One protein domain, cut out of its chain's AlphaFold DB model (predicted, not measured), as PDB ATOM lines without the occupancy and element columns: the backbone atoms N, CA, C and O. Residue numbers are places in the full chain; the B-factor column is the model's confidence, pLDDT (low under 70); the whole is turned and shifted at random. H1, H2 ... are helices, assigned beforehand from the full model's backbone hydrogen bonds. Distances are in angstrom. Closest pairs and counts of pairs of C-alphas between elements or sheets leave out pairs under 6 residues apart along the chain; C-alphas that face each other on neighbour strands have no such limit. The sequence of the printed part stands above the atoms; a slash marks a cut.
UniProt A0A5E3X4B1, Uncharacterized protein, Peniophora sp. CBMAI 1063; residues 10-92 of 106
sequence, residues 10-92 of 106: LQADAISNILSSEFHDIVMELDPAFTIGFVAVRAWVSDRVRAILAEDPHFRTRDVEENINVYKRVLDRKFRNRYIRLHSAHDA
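What this domain is: This is residues 10 to 92 of the 106 residues of an uncharacterized protein of Peniophora sp. CBMAI 1063 (UniProt A0A5E3X4B1). One long helix, H5, runs the length of an elongated body; H1, H2 and H3 cover one side of it, crossing it at a slant, with short H4 near where H5 begins. The printed part has 83 residues with five named helices, H1 to H5 in order, and no named strand: all helix. It is compact, radius of gyration of the C-alphas 13.2 A, spanning 42 by 21 by 17 A.

How they stand to each other: H5, residues 68 to 92, touches H3, residues 42 to 55, at a steep tilt of 46 degrees, opposite ways; the closest C-alphas, Val 49 and Lys 72, are 6.7 A apart. H1, residues 10 to 21, only just touches H5, with 3 pairs of C-alphas within 8 A, closest Leu 19 and Phe 79 at 6.9 A. H2, residues 23 to 30, likewise only just touches H5 with 3 pairs, closest Val 27 and Tyr 83 at 7.5 A. H4, residues 62 to 66, is close to H5 but not clearly touching: the closest C-alphas, Val 64 and Tyr 71, are 6.7 A apart. In H1 to H5 every O i to N i+4 pair is within hydrogen-bond range.

Where its parts are: H1 begins at C-alpha 10 (33.369, -57.275, 2.001). H5, 36.3 A long, ends at C-alpha 92 (15.549, -47.752, -22.778).

The domain as a whole: The printed part has no cut; the link H2 to H3 is long. No printed residue is under 70 in pLDDT.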
ATOM      1  N   LEU A  10      33.695 -58.455   1.193       95.12
ATOM      2  CA  LEU A  10      33.369 -57.275   2.001       95.12
ATOM      3  C   LEU A  10      33.645 -55.969   1.247       95.12
ATOM      4  O   LEU A  10      32.808 -55.073   1.241       95.12
ATOM      5  N   GLN A  11      34.775 -55.888   0.538       95.94
ATOM      6  CA  GLN A  11      35.085 -54.744  -0.322       95.94
ATOM      7  C   GLN A  11      34.061 -54.610  -1.458       95.94
ATOM      8  O   GLN A  11      33.629 -53.509  -1.783       95.94
ATOM      9  N   ALA A  12      33.662 -55.721  -2.080       95.75
ATOM     10  CA  ALA A  12      32.673 -55.706  -3.150       95.75
ATOM     11  C   ALA A  12      31.292 -55.252  -2.655       95.75
ATOM     12  O   ALA A  12      30.653 -54.453  -3.343       95.75
ATOM     13  N   ASP A  13      30.867 -55.713  -1.478       95.19
ATOM     14  CA  ASP A  13      29.600 -55.335  -0.850       95.19
ATOM     15  C   ASP A  13      29.605 -53.844  -0.468       95.19
ATOM     16  O   ASP A  13      28.674 -53.117  -0.819       95.19
ATOM     17  N   ALA A  14      30.695 -53.348   0.131       95.19
ATOM     18  CA  ALA A  14      30.866 -51.929   0.455       95.19
ATOM     19  C   ALA A  14      30.752 -51.033  -0.791       95.19
ATOM     20  O   ALA A  14      29.982 -50.072  -0.814       95.19
ATOM     21  N   ILE A  15      31.449 -51.390  -1.876       96.56
ATOM     22  CA  ILE A  15      31.358 -50.653  -3.144       96.56
ATOM     23  C   ILE A  15      29.967 -50.764  -3.760       96.56
ATOM     24  O   ILE A  15      29.475 -49.790  -4.326       96.56
ATOM     25  N   SER A  16      29.320 -51.927  -3.673       95.69
ATOM     26  CA  SER A  16      27.961 -52.098  -4.189       95.69
ATOM     27  C   SER A  16      26.992 -51.134  -3.512       95.69
ATOM     28  O   SER A  16      26.209 -50.495  -4.213       95.69
ATOM     29  N   ASN A  17      27.100 -50.976  -2.191       95.81
ATOM     30  CA  ASN A  17      26.277 -50.043  -1.431       95.81
ATOM     31  C   ASN A  17      26.484 -48.606  -1.921       95.81
ATOM     32  O   ASN A  17      25.516 -47.992  -2.361       95.81
ATOM     33  N   ILE A  18      27.733 -48.126  -1.994       96.69
ATOM     34  CA  ILE A  18      28.061 -46.772  -2.488       96.69
ATOM     35  C   ILE A  18      27.503 -46.542  -3.902       96.69
ATOM     36  O   ILE A  18      26.924 -45.496  -4.198       96.69
ATOM     37  N   LEU A  19      27.635 -47.535  -4.789       96.88
ATOM     38  CA  LEU A  19      27.126 -47.456  -6.161       96.88
ATOM     39  C   LEU A  19      25.595 -47.389  -6.253       96.88
ATOM     40  O   LEU A  19      25.071 -46.937  -7.278       96.88
ATOM     41  N   SER A  20      24.887 -47.905  -5.249       94.00
ATOM     42  CA  SER A  20      23.425 -47.880  -5.188       94.00
ATOM     43  C   SER A  20      22.863 -46.681  -4.432       94.00
ATOM     44  O   SER A  20      21.835 -46.178  -4.862       94.00
ATOM     45  N   SER A  21      23.514 -46.236  -3.356       94.12
ATOM     46  CA  SER A  21      22.967 -45.238  -2.432       94.12
ATOM     47  C   SER A  21      23.493 -43.828  -2.651       94.12
ATOM     48  O   SER A  21      22.805 -42.883  -2.311       94.12
ATOM     49  N   GLU A  22      24.715 -43.671  -3.161       96.25
ATOM     50  CA  GLU A  22      25.334 -42.348  -3.330       96.25
ATOM     51  C   GLU A  22      25.521 -42.028  -4.809       96.25
ATOM     52  O   GLU A  22      25.143 -40.971  -5.300       96.25
ATOM     53  N   PHE A  23      26.111 -42.967  -5.551       97.75
ATOM     54  CA  PHE A  23      26.539 -42.685  -6.915       97.75
ATOM     55  C   PHE A  23      25.372 -42.440  -7.872       97.75
ATOM     56  O   PHE A  23      25.533 -41.704  -8.838       97.75
ATOM     57  N   HIS A  24      24.216 -43.064  -7.637       94.44
ATOM     58  CA  HIS A  24      23.039 -42.833  -8.470       94.44
ATOM     59  C   HIS A  24      22.595 -41.370  -8.400       94.44
ATOM     60  O   HIS A  24      22.469 -40.734  -9.444       94.44
ATOM     61  N   ASP A  25      22.457 -40.837  -7.190       96.69
ATOM     62  CA  ASP A  25      21.999 -39.469  -6.952       96.69
ATOM     63  C   ASP A  25      22.976 -38.456  -7.550       96.69
ATOM     64  O   ASP A  25      22.567 -37.541  -8.256       96.69
ATOM     65  N   ILE A  26      24.280 -38.697  -7.393       98.19
ATOM     66  CA  ILE A  26      25.324 -37.858  -7.996       98.19
ATOM     67  C   ILE A  26      25.259 -37.864  -9.527       98.19
ATOM     68  O   ILE A  26      25.485 -36.836 -10.160       98.19
ATOM     69  N   VAL A  27      24.963 -39.009 -10.147       97.56
ATOM     70  CA  VAL A  27      24.782 -39.073 -11.606       97.56
ATOM     71  C   VAL A  27      23.555 -38.266 -12.027       97.56
ATOM     72  O   VAL A  27      23.649 -37.517 -12.993       97.56
ATOM     73  N   MET A  28      22.439 -38.377 -11.301       96.12
ATOM     74  CA  MET A  28      21.223 -37.605 -11.591       96.12
ATOM     75  C   MET A  28      21.419 -36.099 -11.377       96.12
ATOM     76  O   MET A  28      20.824 -35.303 -12.091       96.12
ATOM     77  N   GLU A  29      22.257 -35.698 -10.424       97.62
ATOM     78  CA  GLU A  29      22.576 -34.291 -10.174       97.62
ATOM     79  C   GLU A  29      23.497 -33.706 -11.257       97.62
ATOM     80  O   GLU A  29      23.252 -32.608 -11.754       97.62
ATOM     81  N   LEU A  30      24.555 -34.433 -11.636       97.50
ATOM     82  CA  LEU A  30      25.619 -33.906 -12.500       97.50
ATOM     83  C   LEU A  30      25.402 -34.152 -13.998       97.50
ATOM     84  O   LEU A  30      25.915 -33.387 -14.814       97.50
ATOM     85  N   ASP A  31      24.692 -35.215 -14.381       97.25
ATOM     86  CA  ASP A  31      24.343 -35.505 -15.779       97.25
ATOM     87  C   ASP A  31      22.949 -36.157 -15.880       97.25
ATOM     88  O   ASP A  31      22.833 -37.321 -16.277       97.25
ATOM     89  N   PRO A  32      21.870 -35.423 -15.529       96.12
ATOM     90  CA  PRO A  32      20.505 -35.960 -15.477       96.12
ATOM     91  C   PRO A  32      20.028 -36.558 -16.803       96.12
ATOM     92  O   PRO A  32      19.239 -37.498 -16.808       96.12
ATOM     93  N   ALA A  33      20.503 -36.015 -17.925       95.44
ATOM     94  CA  ALA A  33      20.130 -36.444 -19.270       95.44
ATOM     95  C   ALA A  33      21.187 -37.350 -19.934       95.44
ATOM     96  O   ALA A  33      21.045 -37.675 -21.110       95.44
ATOM     97  N   PHE A  34      22.247 -37.735 -19.213       95.94
ATOM     98  CA  PHE A  34      23.350 -38.567 -19.712       95.94
ATOM     99  C   PHE A  34      24.057 -38.042 -20.981       95.94
ATOM    100  O   PHE A  34      24.604 -38.812 -21.773       95.94
ATOM    101  N   THR A  35      24.093 -36.723 -21.171       95.12
ATOM    102  CA  THR A  35      24.613 -36.087 -22.398       95.12
ATOM    103  C   THR A  35      26.127 -35.906 -22.393       95.12
ATOM    104  O   THR A  35      26.774 -35.988 -23.438       95.12
ATOM    105  N   ILE A  36      26.711 -35.664 -21.219       95.06
ATOM    106  CA  ILE A  36      28.141 -35.365 -21.059       95.06
ATOM    107  C   ILE A  36      28.938 -36.671 -20.969       95.06
ATOM    108  O   ILE A  36      30.096 -36.756 -21.394       95.06
ATOM    109  N   GLY A  37      28.322 -37.714 -20.412       95.69
ATOM    110  CA  GLY A  37      28.965 -38.996 -20.188       95.69
ATOM    111  C   GLY A  37      29.736 -39.030 -18.867       95.69
ATOM    112  O   GLY A  37      29.693 -38.124 -18.037       95.69
ATOM    113  N   PHE A  38      30.538 -40.082 -18.685       96.94
ATOM    114  CA  PHE A  38      31.257 -40.331 -17.425       96.94
ATOM    115  C   PHE A  38      32.205 -39.194 -16.994       96.94
ATOM    116  O   PHE A  38      32.615 -39.137 -15.837       96.94
ATOM    117  N   VAL A  39      32.570 -38.287 -17.909       97.44
ATOM    118  CA  VAL A  39      33.352 -37.084 -17.587       97.44
ATOM    119  C   VAL A  39      32.646 -36.208 -16.550       97.44
ATOM    120  O   VAL A  39      33.342 -35.693 -15.677       97.44
ATOM    121  N   ALA A  40      31.313 -36.103 -16.582       97.69
ATOM    122  CA  ALA A  40      30.546 -35.275 -15.647       97.69
ATOM    123  C   ALA A  40      30.774 -35.668 -14.181       97.69
ATOM    124  O   ALA A  40      30.935 -34.815 -13.316       97.69
ATOM    125  N   VAL A  41      30.875 -36.969 -13.908       98.06
ATOM    126  CA  VAL A  41      31.035 -37.505 -12.546       98.06
ATOM    127  C   VAL A  41      32.484 -37.840 -12.188       98.06
ATOM    128  O   VAL A  41      32.767 -38.286 -11.078       98.06
ATOM    129  N   ARG A  42      33.436 -37.645 -13.109       97.62
ATOM    130  CA  ARG A  42      34.818 -38.131 -12.955       97.62
ATOM    131  C   ARG A  42      35.538 -37.519 -11.754       97.62
ATOM    132  O   ARG A  42      36.278 -38.232 -11.078       97.62
ATOM    133  N   ALA A  43      35.349 -36.221 -11.512       97.81
ATOM    134  CA  ALA A  43      35.966 -35.532 -10.379       97.81
ATOM    135  C   ALA A  43      35.474 -36.130  -9.052       97.81
ATOM    136  O   ALA A  43      36.283 -36.598  -8.254       97.81
ATOM    137  N   TRP A  44      34.150 -36.248  -8.898       98.06
ATOM    138  CA  TRP A  44      33.535 -36.871  -7.727       98.06
ATOM    139  C   TRP A  44      34.001 -38.319  -7.527       98.06
ATOM    140  O   TRP A  44      34.402 -38.690  -6.427       98.06
ATOM    141  N   VAL A  45      34.036 -39.133  -8.592       98.25
ATOM    142  CA  VAL A  45      34.505 -40.529  -8.506       98.25
ATOM    143  C   VAL A  45      35.959 -40.588  -8.046       98.25
ATOM    144  O   VAL A  45      36.298 -41.407  -7.195       98.25
ATOM    145  N   SER A  46      36.826 -39.723  -8.579       97.88
ATOM    146  CA  SER A  46      38.237 -39.665  -8.187       97.88
ATOM    147  C   SER A  46      38.400 -39.381  -6.692       97.88
ATOM    148  O   SER A  46      39.168 -40.067  -6.010       97.88
ATOM    149  N   ASP A  47      37.662 -38.402  -6.172       98.06
ATOM    150  CA  ASP A  47      37.716 -38.042  -4.757       98.06
ATOM    151  C   ASP A  47      37.087 -39.119  -3.871       98.06
ATOM    152  O   ASP A  47      37.680 -39.496  -2.858       98.06
ATOM    153  N   ARG A  48      35.968 -39.722  -4.288       97.94
ATOM    154  CA  ARG A  48      35.335 -40.812  -3.536       97.94
ATOM    155  C   ARG A  48      36.207 -42.060  -3.490       97.94
ATOM    156  O   ARG A  48      36.327 -42.677  -2.438       97.94
ATOM    157  N   VAL A  49      36.882 -42.411  -4.587       97.81
ATOM    158  CA  VAL A  49      37.864 -43.509  -4.611       97.81
ATOM    159  C   VAL A  49      39.026 -43.228  -3.661       97.81
ATOM    160  O   VAL A  49      39.475 -44.142  -2.969       97.81
ATOM    161  N   ARG A  50      39.508 -41.978  -3.591       97.50
ATOM    162  CA  ARG A  50      40.534 -41.591  -2.615       97.50
ATOM    163  C   ARG A  50      40.024 -41.763  -1.180       97.50
ATOM    164  O   ARG A  50      40.749 -42.341  -0.378       97.50
ATOM    165  N   ALA A  51      38.801 -41.317  -0.888       97.50
ATOM    166  CA  ALA A  51      38.181 -41.451   0.429       97.50
ATOM    167  C   ALA A  51      38.004 -42.923   0.832       97.50
ATOM    168  O   ALA A  51      38.459 -43.316   1.898       97.50
ATOM    169  N   ILE A  52      37.464 -43.773  -0.051       96.94
ATOM    170  CA  ILE A  52      37.293 -45.216   0.204       96.94
ATOM    171  C   ILE A  52      38.622 -45.866   0.602       96.94
ATOM    172  O   ILE A  52      38.688 -46.576   1.599       96.94
ATOM    173  N   LEU A  53      39.690 -45.609  -0.159       96.38
ATOM    174  CA  LEU A  53      41.003 -46.202   0.109       96.38
ATOM    175  C   LEU A  53      41.652 -45.677   1.400       96.38
ATOM    176  O   LEU A  53      42.518 -46.351   1.950       96.38
ATOM    177  N   ALA A  54      41.267 -44.489   1.868       95.94
ATOM    178  CA  ALA A  54      41.807 -43.876   3.078       95.94
ATOM    179  C   ALA A  54      40.991 -44.205   4.341       95.94
ATOM    180  O   ALA A  54      41.562 -44.304   5.427       95.94
ATOM    181  N   GLU A  55      39.674 -44.359   4.210       94.94
ATOM    182  CA  GLU A  55      38.732 -44.386   5.332       94.94
ATOM    183  C   GLU A  55      38.132 -45.773   5.578       94.94
ATOM    184  O   GLU A  55      37.953 -46.151   6.735       94.94
ATOM    185  N   ASP A  56      37.847 -46.554   4.528       94.50
ATOM    186  CA  ASP A  56      37.165 -47.843   4.679       94.50
ATOM    187  C   ASP A  56      38.128 -48.901   5.255       94.50
ATOM    188  O   ASP A  56      39.141 -49.230   4.621       94.50
ATOM    189  N   PRO A  57      37.828 -49.495   6.428       95.19
ATOM    190  CA  PRO A  57      38.699 -50.481   7.067       95.19
ATOM    191  C   PRO A  57      39.037 -51.684   6.181       95.19
ATOM    192  O   PRO A  57      40.125 -52.244   6.296       95.19
ATOM    193  N   HIS A  58      38.147 -52.071   5.264       95.00
ATOM    194  CA  HIS A  58      38.368 -53.205   4.366       95.00
ATOM    195  C   HIS A  58      39.371 -52.893   3.254       95.00
ATOM    196  O   HIS A  58      39.884 -53.816   2.622       95.00
ATOM    197  N   PHE A  59      39.652 -51.615   3.003       95.00
ATOM    198  CA  PHE A  59      40.650 -51.158   2.038       95.00
ATOM    199  C   PHE A  59      41.965 -50.735   2.702       95.00
ATOM    200  O   PHE A  59      42.961 -50.555   2.012       95.00
ATOM    201  N   ARG A  60      42.023 -50.652   4.034       95.12
ATOM    202  CA  ARG A  60      43.244 -50.343   4.796       95.12
ATOM    203  C   ARG A  60      44.046 -51.597   5.146       95.12
ATOM    204  O   ARG A  60      44.414 -51.821   6.298       95.12
ATOM    205  N   THR A  61      44.270 -52.456   4.156       94.81
ATOM    206  CA  THR A  61      45.079 -53.671   4.311       94.81
ATOM    207  C   THR A  61      46.421 -53.503   3.613       94.81
ATOM    208  O   THR A  61      46.532 -52.786   2.619       94.81
ATOM    209  N   ARG A  62      47.439 -54.224   4.090       94.81
ATOM    210  CA  ARG A  62      48.772 -54.221   3.474       94.81
ATOM    211  C   ARG A  62      48.736 -54.593   1.985       94.81
ATOM    212  O   ARG A  62      49.437 -53.984   1.189       94.81
ATOM    213  N   ASP A  63      47.886 -55.549   1.608       94.44
ATOM    214  CA  ASP A  63      47.696 -55.940   0.204       94.44
ATOM    215  C   ASP A  63      47.184 -54.776  -0.658       94.44
ATOM    216  O   ASP A  63      47.678 -54.555  -1.765       94.44
ATOM    217  N   VAL A  64      46.229 -53.994  -0.143       94.62
ATOM    218  CA  VAL A  64      45.688 -52.828  -0.853       94.62
ATOM    219  C   VAL A  64      46.729 -51.720  -0.956       94.62
ATOM    220  O   VAL A  64      46.843 -51.104  -2.013       94.62
ATOM    221  N   GLU A  65      47.508 -51.481   0.099       94.94
ATOM    222  CA  GLU A  65      48.581 -50.481   0.102       94.94
ATOM    223  C   GLU A  65      49.667 -50.816  -0.931       94.94
ATOM    224  O   GLU A  65      50.019 -49.968  -1.757       94.94
ATOM    225  N   GLU A  66      50.132 -52.068  -0.957       96.38
ATOM    226  CA  GLU A  66      51.133 -52.552  -1.915       96.38
ATOM    227  C   GLU A  66      50.598 -52.536  -3.363       96.38
ATOM    228  O   GLU A  66      51.355 -52.312  -4.310       96.38
ATOM    229  N   ASN A  67      49.281 -52.686  -3.551       95.44
ATOM    230  CA  ASN A  67      48.632 -52.757  -4.862       95.44
ATOM    231  C   ASN A  67      47.699 -51.570  -5.164       95.44
ATOM    232  O   ASN A  67      46.784 -51.686  -5.989       95.44
ATOM    233  N   ILE A  68      47.927 -50.398  -4.561       95.00
ATOM    234  CA  ILE A  68      46.950 -49.292  -4.555       95.00
ATOM    235  C   ILE A  68      46.499 -48.850  -5.956       95.00
ATOM    236  O   ILE A  68      45.332 -48.531  -6.186       95.00
ATOM    237  N   ASN A  69      47.400 -48.885  -6.941       95.31
ATOM    238  CA  ASN A  69      47.093 -48.521  -8.326       95.31
ATOM    239  C   ASN A  69      46.208 -49.552  -9.043       95.31
ATOM    240  O   ASN A  69      45.519 -49.208 -10.009       95.31
ATOM    241  N   VAL A  70      46.243 -50.817  -8.622       95.19
ATOM    242  CA  VAL A  70      45.341 -51.862  -9.120       95.19
ATOM    243  C   VAL A  70      43.952 -51.629  -8.538       95.19
ATOM    244  O   VAL A  70      42.986 -51.546  -9.297       95.19
ATOM    245  N   TYR A  71      43.859 -51.413  -7.224       95.81
ATOM    246  CA  TYR A  71      42.594 -51.134  -6.548       95.81
ATOM    247  C   TYR A  71      41.919 -49.866  -7.087       95.81
ATOM    248  O   TYR A  71      40.757 -49.932  -7.480       95.81
ATOM    249  N   LYS A  72      42.649 -48.754  -7.256       96.12
ATOM    250  CA  LYS A  72      42.122 -47.530  -7.899       96.12
ATOM    251  C   LYS A  72      41.494 -47.809  -9.266       96.12
ATOM    252  O   LYS A  72      40.380 -47.366  -9.534       96.12
ATOM    253  N   ARG A  73      42.177 -48.579 -10.122       95.75
ATOM    254  CA  ARG A  73      41.674 -48.946 -11.460       95.75
ATOM    255  C   ARG A  73      40.435 -49.836 -11.393       95.75
ATOM    256  O   ARG A  73      39.517 -49.674 -12.195       95.75
ATOM    257  N   VAL A  74      40.405 -50.783 -10.458       95.88
ATOM    258  CA  VAL A  74      39.250 -51.665 -10.253       95.88
ATOM    259  C   VAL A  74      38.038 -50.863  -9.784       95.88
ATOM    260  O   VAL A  74      36.949 -51.061 -10.324       95.88
ATOM    261  N   LEU A  75      38.229 -49.940  -8.842       96.69
ATOM    262  CA  LEU A  75      37.172 -49.065  -8.343       96.69
ATOM    263  C   LEU A  75      36.641 -48.138  -9.443       96.69
ATOM    264  O   LEU A  75      35.442 -48.167  -9.712       96.69
ATOM    265  N   ASP A  76      37.510 -47.419 -10.164       96.62
ATOM    266  CA  ASP A  76      37.104 -46.558 -11.291       96.62
ATOM    267  C   ASP A  76      36.269 -47.333 -12.324       96.62
ATOM    268  O   ASP A  76      35.190 -46.902 -12.736       96.62
ATOM    269  N   ARG A  77      36.697 -48.557 -12.663       96.50
ATOM    270  CA  ARG A  77      35.949 -49.432 -13.571       96.50
ATOM    271  C   ARG A  77      34.565 -49.798 -13.031       96.50
ATOM    272  O   ARG A  77      33.628 -49.922 -13.820       96.50
ATOM    273  N   LYS A  78      34.407 -50.004 -11.720       96.69
ATOM    274  CA  LYS A  78      33.104 -50.307 -11.103       96.69
ATOM    275  C   LYS A  78      32.148 -49.119 -11.221       96.69
ATOM    276  O   LYS A  78      31.018 -49.329 -11.663       96.69
ATOM    277  N   PHE A  79      32.617 -47.905 -10.930       98.06
ATOM    278  CA  PHE A  79      31.848 -46.671 -11.127       98.06
ATOM    279  C   PHE A  79      31.463 -46.477 -12.594       98.06
ATOM    280  O   PHE A  79      30.282 -46.330 -12.908       98.06
ATOM    281  N   ARG A  80      32.420 -46.606 -13.519       97.69
ATOM    282  CA  ARG A  80      32.150 -46.490 -14.959       97.69
ATOM    283  C   ARG A  80      31.122 -47.508 -15.451       97.69
ATOM    284  O   ARG A  80      30.190 -47.153 -16.163       97.69
ATOM    285  N   ASN A  81      31.243 -48.769 -15.045       97.06
ATOM    286  CA  ASN A  81      30.276 -49.803 -15.419       97.06
ATOM    287  C   ASN A  81      28.885 -49.549 -14.821       97.06
ATOM    288  O   ASN A  81      27.880 -49.954 -15.405       97.06
ATOM    289  N   ARG A  82      28.795 -48.943 -13.631       97.44
ATOM    290  CA  ARG A  82      27.507 -48.537 -13.061       97.44
ATOM    291  C   ARG A  82      26.905 -47.385 -13.860       97.44
ATOM    292  O   ARG A  82      25.738 -47.496 -14.209       97.44
ATOM    293  N   TYR A  83      27.699 -46.376 -14.213       98.00
ATOM    294  CA  TYR A  83      27.269 -45.260 -15.055       98.00
ATOM    295  C   TYR A  83      26.696 -45.744 -16.388       98.00
ATOM    296  O   TYR A  83      25.570 -45.410 -16.727       98.00
ATOM    297  N   ILE A  84      27.428 -46.609 -17.101       97.38
ATOM    298  CA  ILE A  84      26.980 -47.170 -18.386       97.38
ATOM    299  C   ILE A  84      25.634 -47.886 -18.230       97.38
ATOM    300  O   ILE A  84      24.751 -47.715 -19.059       97.38
ATOM    301  N   ARG A  85      25.446 -48.656 -17.149       96.75
ATOM    302  CA  ARG A  85      24.169 -49.337 -16.888       96.75
ATOM    303  C   ARG A  85      23.022 -48.368 -16.608       96.75
ATOM    304  O   ARG A  85      21.909 -48.653 -17.028       96.75
ATOM    305  N   LEU A  86      23.279 -47.273 -15.894       96.00
ATOM    306  CA  LEU A  86      22.269 -46.239 -15.652       96.00
ATOM    307  C   LEU A  86      21.890 -45.532 -16.959       96.00
ATOM    308  O   LEU A  86      20.706 -45.409 -17.242       96.00
ATOM    309  N   HIS A  87      22.880 -45.179 -17.780       96.62
ATOM    310  CA  HIS A  87      22.663 -44.568 -19.092       96.62
ATOM    311  C   HIS A  87      21.823 -45.474 -20.000       96.62
ATOM    312  O   HIS A  87      20.772 -45.067 -20.475       96.62
ATOM    313  N   SER A  88      22.205 -46.748 -20.155       96.12
ATOM    314  CA  SER A  88      21.430 -47.687 -20.977       96.12
ATOM    315  C   SER A  88      20.002 -47.902 -20.466       96.12
ATOM    316  O   SER A  88      19.101 -48.138 -21.263       96.12
ATOM    317  N   ALA A  89      19.782 -47.845 -19.148       94.69
ATOM    318  CA  ALA A  89      18.440 -47.938 -18.577       94.69
ATOM    319  C   ALA A  89      17.607 -46.676 -18.857       94.69
ATOM    320  O   ALA A  89      16.421 -46.789 -19.155       94.69
ATOM    321  N   HIS A  90      18.230 -45.498 -18.794       94.25
ATOM    322  CA  HIS A  90      17.606 -44.223 -19.141       94.25
ATOM    323  C   HIS A  90      17.197 -44.177 -20.621       94.25
ATOM    324  O   HIS A  90      16.047 -43.872 -20.928       94.25
ATOM    325  N   ASP A  91      18.083 -44.588 -21.531       93.31
ATOM    326  CA  ASP A  91      17.780 -44.642 -22.968       93.31
ATOM    327  C   ASP A  91      16.628 -45.606 -23.271       93.31
ATOM    328  O   ASP A  91      15.721 -45.283 -24.038       93.31
ATOM    329  N   ALA A  92      16.627 -46.780 -22.631       93.44
ATOM    330  CA  ALA A  92      15.549 -47.752 -22.778       93.44
ATOM    331  C   ALA A  92      14.203 -47.212 -22.265       93.44
ATOM    332  O   ALA A  92      13.171 -47.461 -22.887       93.44
TER     333      ALA A  92